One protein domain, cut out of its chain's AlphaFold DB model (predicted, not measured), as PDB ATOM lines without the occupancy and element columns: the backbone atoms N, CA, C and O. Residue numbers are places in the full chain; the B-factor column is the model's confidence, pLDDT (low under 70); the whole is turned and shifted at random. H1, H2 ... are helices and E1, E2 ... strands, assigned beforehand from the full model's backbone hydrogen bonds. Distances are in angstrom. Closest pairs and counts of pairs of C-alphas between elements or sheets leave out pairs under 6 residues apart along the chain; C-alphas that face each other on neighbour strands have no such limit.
ATOM      1  N   VAL A   7     271.780 199.619 105.290       89.88
ATOM      2  CA  VAL A   7     270.735 200.119 104.385       89.88
ATOM      3  C   VAL A   7     269.754 200.941 105.214       89.88
ATOM      4  O   VAL A   7     269.122 200.411 106.117       89.88
ATOM      5  N   VAL A   8     269.645 202.231 104.913       92.62
ATOM      6  CA  VAL A   8     268.779 203.168 105.651       92.62
ATOM      7  C   VAL A   8     267.514 203.533 104.886       92.62
ATOM      8  O   VAL A   8     266.559 204.008 105.489       92.62
ATOM      9  N   ARG A   9     267.503 203.315 103.566       91.81
ATOM     10  CA  ARG A   9     266.324 203.422 102.702       91.81
ATOM     11  C   ARG A   9     266.430 202.476 101.521       91.81
ATOM     12  O   ARG A   9     267.523 202.260 100.994       91.81
ATOM     13  N   GLN A  10     265.284 202.005 101.054       92.06
ATOM     14  CA  GLN A  10     265.146 201.245  99.823       92.06
ATOM     15  C   GLN A  10     264.018 201.836  98.974       92.06
ATOM     16  O   GLN A  10     263.048 202.375  99.503       92.06
ATOM     17  N   PHE A  11     264.160 201.739  97.657       91.06
ATOM     18  CA  PHE A  11     263.200 202.215  96.669       91.06
ATOM     19  C   PHE A  11     262.940 201.126  95.636       91.06
ATOM     20  O   PHE A  11     263.842 200.344  95.323       91.06
ATOM     21  N   GLU A  12     261.734 201.096  95.084       90.69
ATOM     22  CA  GLU A  12     261.357 200.199  93.995       90.69
ATOM     23  C   GLU A  12     260.553 200.952  92.927       90.69
ATOM     24  O   GLU A  12     259.689 201.766  93.251       90.69
ATOM     25  N   PHE A  13     260.863 200.699  91.653       89.19
ATOM     26  CA  PHE A  13     260.144 201.263  90.509       89.19
ATOM     27  C   PHE A  13     260.241 200.372  89.265       89.19
ATOM     28  O   PHE A  13     261.111 199.500  89.173       89.19
ATOM     29  N   TYR A  14     259.352 200.583  88.293       87.31
ATOM     30  CA  TYR A  14     259.252 199.767  87.080       87.31
ATOM     31  C   TYR A  14     259.576 200.588  85.838       87.31
ATOM     32  O   TYR A  14     258.889 201.545  85.521       87.31
ATOM     33  N   VAL A  15     260.598 200.173  85.092       83.44
ATOM     34  CA  VAL A  15     260.995 200.841  83.847       83.44
ATOM     35  C   VAL A  15     260.345 200.084  82.676       83.44
ATOM     36  O   VAL A  15     260.624 198.894  82.534       83.44
ATOM     37  N   PRO A  16     259.505 200.709  81.823       78.81
ATOM     38  CA  PRO A  16     258.691 200.026  80.801       78.81
ATOM     39  C   PRO A  16     259.388 199.002  79.875       78.81
ATOM     40  O   PRO A  16     258.747 198.015  79.512       78.81
ATOM     41  N   PRO A  17     260.669 199.158  79.468       76.31
ATOM     42  CA  PRO A  17     261.387 198.124  78.712       76.31
ATOM     43  C   PRO A  17     261.878 196.921  79.539       76.31
ATOM     44  O   PRO A  17     262.406 195.970  78.957       76.31
ATOM     45  N   LEU A  18     261.766 196.942  80.868       74.62
ATOM     46  CA  LEU A  18     262.290 195.903  81.751       74.62
ATOM     47  C   LEU A  18     261.174 194.984  82.245       74.62
ATOM     48  O   LEU A  18     260.102 195.419  82.646       74.62
ATOM     49  N   SER A  19     261.456 193.685  82.266       78.62
ATOM     50  CA  SER A  19     260.539 192.655  82.771       78.62
ATOM     51  C   SER A  19     260.579 192.474  84.295       78.62
ATOM     52  O   SER A  19     260.010 191.517  84.815       78.62
ATOM     53  N   HIS A  20     261.294 193.341  85.014       79.06
ATOM     54  CA  HIS A  20     261.508 193.244  86.454       79.06
ATOM     55  C   HIS A  20     261.537 194.631  87.098       79.06
ATOM     56  O   HIS A  20     261.839 195.626  86.437       79.06
ATOM     57  N   ALA A  21     261.238 194.673  88.398       82.94
ATOM     58  CA  ALA A  21     261.355 195.881  89.202       82.94
ATOM     59  C   ALA A  21     262.828 196.257  89.409       82.94
ATOM     60  O   ALA A  21     263.684 195.391  89.622       82.94
ATOM     61  N   ILE A  22     263.109 197.553  89.387       85.38
ATOM     62  CA  ILE A  22     264.403 198.127  89.728       85.38
ATOM     63  C   ILE A  22     264.398 198.540  91.186       85.38
ATOM     64  O   ILE A  22     263.469 199.187  91.656       85.38
ATOM     65  N   ARG A  23     265.462 198.157  91.895       87.94
ATOM     66  CA  ARG A  23     265.638 198.431  93.316       87.94
ATOM     67  C   ARG A  23     266.801 199.378  93.529       87.94
ATOM     68  O   ARG A  23     267.936 199.077  93.157       87.94
ATOM     69  N   GLY A  24     266.508 200.510  94.146       89.12
ATOM     70  CA  GLY A  24     267.496 201.432  94.685       89.12
ATOM     71  C   GLY A  24     267.643 201.235  96.186       89.12
ATOM     72  O   GLY A  24     266.691 200.854  96.856       89.12
ATOM     73  N   LYS A  25     268.817 201.511  96.742       90.44
ATOM     74  CA  LYS A  25     269.021 201.561  98.194       90.44
ATOM     75  C   LYS A  25     270.004 202.654  98.563       90.44
ATOM     76  O   LYS A  25     270.986 202.837  97.849       90.44
ATOM     77  N   ILE A  26     269.776 203.315  99.690       91.25
ATOM     78  CA  ILE A  26     270.729 204.228 100.319       91.25
ATOM     79  C   ILE A  26     271.396 203.487 101.467       91.25
ATOM     80  O   ILE A  26     270.737 202.918 102.336       91.25
ATOM     81  N   VAL A  27     272.720 203.504 101.453       91.25
ATOM     82  CA  VAL A  27     273.588 202.873 102.431       91.25
ATOM     83  C   VAL A  27     274.283 203.959 103.236       91.25
ATOM     84  O   VAL A  27     274.953 204.829 102.679       91.25
ATOM     85  N   LYS A  28     274.149 203.883 104.555       91.69
ATOM     86  CA  LYS A  28     274.903 204.666 105.523       91.69
ATOM     87  C   LYS A  28     276.157 203.900 105.919       91.69
ATOM     88  O   LYS A  28     276.093 202.725 106.264       91.69
ATOM     89  N   TYR A  29     277.300 204.564 105.923       88.56
ATOM     90  CA  TYR A  29     278.553 203.997 106.413       88.56
ATOM     91  C   TYR A  29     279.330 205.036 107.220       88.56
ATOM     92  O   TYR A  29     279.081 206.239 107.125       88.56
ATOM     93  N   LEU A  30     280.265 204.564 108.043       89.31
ATOM     94  CA  LEU A  30     281.162 205.429 108.802       89.31
ATOM     95  C   LEU A  30     282.442 205.640 107.987       89.31
ATOM     96  O   LEU A  30     283.145 204.668 107.693       89.31
ATOM     97  N   SER A  31     282.737 206.884 107.604       84.50
ATOM     98  CA  SER A  31     284.010 207.223 106.963       84.50
ATOM     99  C   SER A  31     285.169 207.205 107.960       84.50
ATOM    100  O   SER A  31     284.977 207.158 109.175       84.50
ATOM    101  N   GLU A  32     286.399 207.226 107.444       85.44
ATOM    102  CA  GLU A  32     287.621 207.170 108.262       85.44
ATOM    103  C   GLU A  32     287.765 208.366 109.219       85.44
ATOM    104  O   GLU A  32     288.426 208.260 110.247       85.44
ATOM    105  N   ASP A  33     287.089 209.481 108.925       87.75
ATOM    106  CA  ASP A  33     286.981 210.666 109.788       87.75
ATOM    107  C   ASP A  33     285.935 210.517 110.918       87.75
ATOM    108  O   ASP A  33     285.666 211.476 111.643       87.75
ATOM    109  N   GLY A  34     285.316 209.339 111.062       85.88
ATOM    110  CA  GLY A  34     284.284 209.058 112.059       85.88
ATOM    111  C   GLY A  34     282.927 209.700 111.762       85.88
ATOM    112  O   GLY A  34     282.052 209.699 112.628       85.88
ATOM    113  N   ARG A  35     282.725 210.267 110.567       88.56
ATOM    114  CA  ARG A  35     281.447 210.869 110.165       88.56
ATOM    115  C   ARG A  35     280.571 209.859 109.436       88.56
ATOM    116  O   ARG A  35     281.056 208.989 108.718       88.56
ATOM    117  N   ALA A  36     279.260 209.984 109.618       89.62
ATOM    118  CA  ALA A  36     278.310 209.243 108.802       89.62
ATOM    119  C   ALA A  36     278.320 209.798 107.373       89.62
ATOM    120  O   ALA A  36     278.322 211.014 107.170       89.62
ATOM    121  N   ARG A  37     278.319 208.899 106.395       92.12
ATOM    122  CA  ARG A  37     278.206 209.199 104.969       92.12
ATOM    123  C   ARG A  37     277.147 208.310 104.357       92.12
ATOM    124  O   ARG A  37     276.915 207.198 104.831       92.12
ATOM    125  N   TYR A  38     276.535 208.808 103.298       91.94
ATOM    126  CA  TYR A  38     275.442 208.151 102.608       91.94
ATOM    127  C   TYR A  38     275.831 207.967 101.147       91.94
ATOM    128  O   TYR A  38     276.445 208.836 100.537       91.94
ATOM    129  N   THR A  39     275.514 206.815 100.584       91.25
ATOM    130  CA  THR A  39     275.700 206.530  99.161       91.25
ATOM    131  C   THR A  39     274.526 205.698  98.701       91.25
ATOM    132  O   THR A  39     274.026 204.868  99.459       91.25
ATOM    133  N   TRP A  40     274.052 205.915  97.486       89.19
ATOM    134  CA  TRP A  40     272.991 205.097  96.924       89.19
ATOM    135  C   TRP A  40     273.555 204.069  95.947       89.19
ATOM    136  O   TRP A  40     274.648 204.211  95.408       89.19
ATOM    137  N   SER A  41     272.820 202.989  95.727       86.12
ATOM    138  CA  SER A  41     273.120 202.001  94.693       86.12
ATOM    139  C   SER A  41     271.827 201.513  94.067       86.12
ATOM    140  O   SER A  41     270.794 201.495  94.734       86.12
ATOM    141  N   ILE A  42     271.882 201.121  92.800       83.50
ATOM    142  CA  ILE A  42     270.708 200.699  92.040       83.50
ATOM    143  C   ILE A  42     270.974 199.400  91.282       83.50
ATOM    144  O   ILE A  42     272.060 199.191  90.741       83.50
ATOM    145  N   SER A  43     269.978 198.519  91.244       76.00
ATOM    146  CA  SER A  43     270.033 197.210  90.589       76.00
ATOM    147  C   SER A  43     269.711 197.276  89.085       76.00
ATOM    148  O   SER A  43     268.922 196.467  88.598       76.00
ATOM    149  N   HIS A  44     270.259 198.251  88.352       67.69
ATOM    150  CA  HIS A  44     269.967 198.462  86.925       67.69
ATOM    151  C   HIS A  44     271.220 198.350  86.033       67.69
ATOM    152  O   HIS A  44     272.309 198.768  86.417       67.69
ATOM    153  N   HIS A  45     271.040 197.844  84.803       61.22
ATOM    154  CA  HIS A  45     272.059 197.767  83.751       61.22
ATOM    155  C   HIS A  45     271.708 198.700  82.582       61.22
ATOM    156  O   HIS A  45     270.698 198.491  81.917       61.22
ATOM    157  N   TYR A  46     272.565 199.680  82.264       48.69
ATOM    158  CA  TYR A  46     272.550 200.306  80.936       48.69
ATOM    159  C   TYR A  46     273.642 199.677  80.067       48.69
ATOM    160  O   TYR A  46     274.776 200.142  79.997       48.69
ATOM    161  N   GLY A  47     273.287 198.577  79.417       39.78
ATOM    162  CA  GLY A  47     274.095 197.914  78.404       39.78
ATOM    163  C   GLY A  47     273.226 196.908  77.651       39.78
ATOM    164  O   GLY A  47     272.291 196.327  78.201       39.78
ATOM    165  N   GLY A  48     273.468 196.736  76.359       39.22
ATOM    166  CA  GLY A  48     272.591 195.946  75.500       39.22
ATOM    167  C   GLY A  48     272.320 194.511  75.990       39.22
ATOM    168  O   GLY A  48     273.199 193.828  76.510       39.22
ATOM    169  N   ARG A  49     271.076 194.075  75.751       37.12
ATOM    170  CA  ARG A  49     270.546 192.705  75.549       37.12
ATOM    171  C   ARG A  49     270.848 191.560  76.528       37.12
ATOM    172  O   ARG A  49     270.213 190.520  76.373       37.12
ATOM    173  N   SER A  50     271.701 191.701  77.532       43.16
ATOM    174  CA  SER A  50     272.079 190.575  78.405       43.16
ATOM    175  C   SER A  50     271.758 190.900  79.860       43.16
ATOM    176  O   SER A  50     272.529 191.562  80.545       43.16
ATOM    177  N   GLY A  51     270.582 190.461  80.310       45.25
ATOM    178  CA  GLY A  51     270.088 190.632  81.674       45.25
ATOM    179  C   GLY A  51     270.871 189.827  82.709       45.25
ATOM    180  O   GLY A  51     270.460 188.734  83.087       45.25
ATOM    181  N   ALA A  52     271.961 190.398  83.214       40.59
ATOM    182  CA  ALA A  52     272.574 189.998  84.475       40.59
ATOM    183  C   ALA A  52     272.673 191.237  85.374       40.59
ATOM    184  O   ALA A  52     273.199 192.267  84.958       40.59
ATOM    185  N   GLY A  53     272.109 191.146  86.582       49.09
ATOM    186  CA  GLY A  53     272.021 192.252  87.534       49.09
ATOM    187  C   GLY A  53     273.400 192.745  87.957       49.09
ATOM    188  O   GLY A  53     274.138 192.038  88.641       49.09
ATOM    189  N   VAL A  54     273.733 193.970  87.558       52.22
ATOM    190  CA  VAL A  54     274.924 194.689  88.010       52.22
ATOM    191  C   VAL A  54     274.458 195.879  88.839       52.22
ATOM    192  O   VAL A  54     273.528 196.586  88.459       52.22
ATOM    193  N   TYR A  55     275.090 196.067  89.995       52.69
ATOM    194  CA  TYR A  55     274.850 197.199  90.880       52.69
ATOM    195  C   TYR A  55     275.643 198.402  90.372       52.69
ATOM    196  O   TYR A  55     276.872 198.342  90.332       52.69
ATOM    197  N   PHE A  56     274.975 199.500  90.021       57.34
ATOM    198  CA  PHE A  56     275.662 200.781  89.882       57.34
ATOM    199  C   PHE A  56     275.659 201.457  91.250       57.34
ATOM    200  O   PHE A  56     274.602 201.812  91.773       57.34
ATOM    201  N   GLN A  57     276.832 201.569  91.868       57.22
ATOM    202  CA  GLN A  57     276.997 202.396  93.055       57.22
ATOM    203  C   GLN A  57     277.039 203.851  92.588       57.22
ATOM    204  O   GLN A  57     277.827 204.192  91.706       57.22
ATOM    205  N   GLY A  58     276.186 204.697  93.160       57.44
ATOM    206  CA  GLY A  58     276.297 206.135  93.002       57.44
ATOM    207  C   GLY A  58     277.725 206.533  93.357       57.44
ATOM    208  O   GLY A  58     278.177 206.325  94.480       57.44
ATOM    209  N   TYR A  59     278.462 207.065  92.382       57.78
ATOM    210  CA  TYR A  59     279.846 207.517  92.577       57.78
ATOM    211  C   TYR A  59     279.935 208.686  93.577       57.78
ATOM    212  O   TYR A  59     281.023 209.066  94.007       57.78
ATOM    213  N   LEU A  60     278.783 209.260  93.931       67.19
ATOM    214  CA  LEU A  60     278.630 210.372  94.848       67.19
ATOM    215  C   LEU A  60     278.337 209.852  96.257       67.19
ATOM    216  O   LEU A  60     277.492 208.983  96.481       67.19
ATOM    217  N   THR A  61     279.099 210.388  97.203       80.69
ATOM    218  CA  THR A  61     278.929 210.141  98.631       80.69
ATOM    219  C   THR A  61     278.471 211.445  99.259       80.69
ATOM    220  O   THR A  61     279.133 212.471  99.097       80.69
ATOM    221  N   SER A  62     277.342 211.407  99.953       87.38
ATOM    222  CA  SER A  62     276.669 212.592 100.476       87.38
ATOM    223  C   SER A  62     276.812 212.649 102.006       87.38
ATOM    224  O   SER A  62     276.892 211.610 102.676       87.38
ATOM    225  N   PRO A  63     276.913 213.849 102.603       89.06
ATOM    226  CA  PRO A  63     276.977 214.039 104.053       89.06
ATOM    227  C   PRO A  63     275.639 213.784 104.767       89.06
ATOM    228  O   PRO A  63     275.640 213.595 105.983       89.06
ATOM    229  N   SER A  64     274.513 213.768 104.047       92.31
ATOM    230  CA  SER A  64     273.171 213.586 104.608       92.31
ATOM    231  C   SER A  64     272.350 212.548 103.833       92.31
ATOM    232  O   SER A  64     272.625 212.263 102.665       92.31
ATOM    233  N   LEU A  65     271.351 211.967 104.509       91.81
ATOM    234  CA  LEU A  65     270.390 211.051 103.891       91.81
ATOM    235  C   LEU A  65     269.567 211.769 102.817       91.81
ATOM    236  O   LEU A  65     269.405 211.229 101.729       91.81
ATOM    237  N   ASP A  66     269.102 212.986 103.108       92.56
ATOM    238  CA  ASP A  66     268.253 213.759 102.197       92.56
ATOM    239  C   ASP A  66     268.985 214.112 100.895       92.56
ATOM    240  O   ASP A  66     268.404 213.992  99.821       92.56
ATOM    241  N   GLU A  67     270.275 214.471 100.959       90.88
ATOM    242  CA  GLU A  67     271.083 214.699  99.752       90.88
ATOM    243  C   GLU A  67     271.268 213.412  98.947       90.88
ATOM    244  O   GLU A  67     271.090 213.419  97.733       90.88
ATOM    245  N   ALA A  68     271.564 212.288  99.610       91.19
ATOM    246  CA  ALA A  68     271.681 211.005  98.922       91.19
ATOM    247  C   ALA A  68     270.351 210.559  98.286       91.19
ATOM    248  O   ALA A  68     270.364 209.937  97.225       91.19
ATOM    249  N   GLU A  69     269.216 210.863  98.917       92.25
ATOM    250  CA  GLU A  69     267.883 210.588  98.377       92.25
ATOM    251  C   GLU A  69     267.554 211.495  97.193       92.25
ATOM    252  O   GLU A  69     267.092 210.996  96.169       92.25
ATOM    253  N   MET A  70     267.846 212.791  97.286       91.00
ATOM    254  CA  MET A  70     267.681 213.734  96.181       91.00
ATOM    255  C   MET A  70     268.531 213.326  94.971       91.00
ATOM    256  O   MET A  70     268.013 213.268  93.858       91.00
ATOM    257  N   ASP A  71     269.803 212.975  95.183       89.75
ATOM    258  CA  ASP A  71     270.706 212.517  94.120       89.75
ATOM    259  C   ASP A  71     270.204 211.219  93.474       89.75
ATOM    260  O   ASP A  71     270.247 211.057  92.252       89.75
ATOM    261  N   PHE A  72     269.714 210.282  94.291       89.69
ATOM    262  CA  PHE A  72     269.128 209.037  93.808       89.69
ATOM    263  C   PHE A  72     267.866 209.286  92.974       89.69
ATOM    264  O   PHE A  72     267.735 208.717  91.890       89.69
ATOM    265  N   ARG A  73     266.951 210.133  93.455       89.81
ATOM    266  CA  ARG A  73     265.705 210.474  92.755       89.81
ATOM    267  C   ARG A  73     265.982 211.186  91.440       89.81
ATOM    268  O   ARG A  73     265.476 210.749  90.417       89.81
ATOM    269  N   ALA A  74     266.888 212.163  91.432       88.81
ATOM    270  CA  ALA A  74     267.323 212.836  90.207       88.81
ATOM    271  C   ALA A  74     267.923 211.855  89.180       88.81
ATOM    272  O   ALA A  74     267.730 212.007  87.974       88.81
ATOM    273  N   TYR A  75     268.632 210.817  89.637       86.69
ATOM    274  CA  TYR A  75     269.087 209.741  88.759       86.69
ATOM    275  C   TYR A  75     267.920 208.874  88.254       86.69
ATOM    276  O   TYR A  75     267.842 208.586  87.058       86.69
ATOM    277  N   ALA A  76     267.007 208.466  89.138       87.19
ATOM    278  CA  ALA A  76     265.848 207.637  88.805       87.19
ATOM    279  C   ALA A  76     264.873 208.332  87.832       87.19
ATOM    280  O   ALA A  76     264.339 207.669  86.941       87.19
ATOM    281  N   GLU A  77     264.744 209.661  87.925       86.44
ATOM    282  CA  GLU A  77     263.954 210.518  87.029       86.44
ATOM    283  C   GLU A  77     264.349 210.388  85.549       86.44
ATOM    284  O   GLU A  77     263.538 210.622  84.654       86.44
ATOM    285  N   SER A  78     265.584 209.964  85.260       85.00
ATOM    286  CA  SER A  78     266.015 209.692  83.882       85.00
ATOM    287  C   SER A  78     265.382 208.435  83.265       85.00
ATOM    288  O   SER A  78     265.481 208.236  82.051       85.00
ATOM    289  N   PHE A  79     264.721 207.596  84.072       84.06
ATOM    290  CA  PHE A  79     264.086 206.343  83.647       84.06
ATOM    291  C   PHE A  79     262.565 206.352  83.812       84.06
ATOM    292  O   PHE A  79     261.865 205.807  82.957       84.06
ATOM    293  N   VAL A  80     262.069 206.927  84.909       87.12
ATOM    294  CA  VAL A  80     260.645 206.996  85.268       87.12
ATOM    295  C   VAL A  80     260.348 208.327  85.957       87.12
ATOM    296  O   VAL A  80     261.254 208.891  86.557       87.12
ATOM    297  N   PRO A  81     259.108 208.835  85.924       88.00
ATOM    298  CA  PRO A  81     258.703 209.965  86.763       88.00
ATOM    299  C   PRO A  81     258.993 209.727  88.262       88.00
ATOM    300  O   PRO A  81     258.862 208.602  88.742       88.00
ATOM    301  N   ASP A  82     259.357 210.771  89.024       86.00
ATOM    302  CA  ASP A  82     259.685 210.649  90.464       86.00
ATOM    303  C   ASP A  82     258.531 210.069  91.298       86.00
ATOM    304  O   ASP A  82     258.751 209.328  92.259       86.00
ATOM    305  N   ASP A  83     257.281 210.321  90.901       88.56
ATOM    306  CA  ASP A  83     256.115 209.757  91.571       88.56
ATOM    307  C   ASP A  83     255.990 208.238  91.387       88.56
ATOM    308  O   ASP A  83     255.282 207.601  92.167       88.56
ATOM    309  N   GLU A  84     256.712 207.628  90.448       88.62
ATOM    310  CA  GLU A  84     256.823 206.171  90.312       88.62
ATOM    311  C   GLU A  84     257.944 205.567  91.177       88.62
ATOM    312  O   GLU A  84     257.968 204.353  91.389       88.62
ATOM    313  N   VAL A  85     258.835 206.387  91.746       89.31
ATOM    314  CA  VAL A  85     259.917 205.953  92.643       89.31
ATOM    315  C   VAL A  85     259.386 205.828  94.070       89.31
ATOM    316  O   VAL A  85     259.379 206.779  94.861       89.31
ATOM    317  N   LYS A  86     258.913 204.628  94.419       90.06
ATOM    318  CA  LYS A  86     258.282 204.372  95.718       90.06
ATOM    319  C   LYS A  86     259.299 203.907  96.759       90.06
ATOM    320  O   LYS A  86     260.127 203.051  96.442       90.06
ATOM    321  N   PRO A  87     259.239 204.415  98.006       88.06
ATOM    322  CA  PRO A  87     259.899 203.763  99.127       88.06
ATOM    323  C   PRO A  87     259.432 202.310  99.206       88.06
ATOM    324  O   PRO A  87     258.240 202.027  99.117       88.06
ATOM    325  N   ASN A  88     260.379 201.399  99.350       83.50
ATOM    326  CA  ASN A  88     260.086 200.016  99.670       83.50
ATOM    327  C   ASN A  88     260.088 199.927 101.200       83.50
ATOM    328  O   ASN A  88     261.128 200.171 101.802       83.50
TER     329      ASN A  88
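Overview. This is residues 7 to 88 of the 91 residues of an uncharacterized protein of Beijerinckiaceae bacterium (UniProt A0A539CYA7). Three antiparallel strands form a meander, each the neighbour of the one before, and H1 covers one face in two layers. A long loop, residues 43 to 64, joins E3 to H1, and the final stretch folds back to E1. The 82 printed residues hold E1, E2, E3 and H1 in chain order, class mixed, with under half in named elements; the whole is compact, radius of gyration of the C-alphas 13.2 A, and spans 42 by 26 by 18 A.

Along the chain. E1, residues 7 to 14, begins at C-alpha (270.735, 200.119, 104.385) and is 20.8 A long. E2, residues 21 to 30, measures 29.5 A; E3, residues 36 to 42, 20.3 A. H1, residues 65 to 76, measures 16.1 A and ends at C-alpha (265.848, 207.637, 88.805).

Arrangement. Hairpin E1 and E2 has N 11 and O 24 at 2.8 A; hairpin E2 and E3 has N 27 and O 39 at 2.7 A. H1 is on the sheet, height 8.5 A, over E2 and E3, only just along the strands at 29 degrees to E2 on the local plane. The closest C-alphas of E3 and H1, Tyr 38 and Leu 65, are 6.0 A apart. In H1 every O i to N i+4 pair is within hydrogen-bond range. Residues 86 to 87 pair antiparallel with 11 to 12 of E1.

Size, cuts and confidence. The farthest C-alphas, Gly 34 and Arg 49, are 42.3 A apart. The printed part has no cut; the link E3 to H1 is long. Residues 44 to 60 have pLDDT under 70.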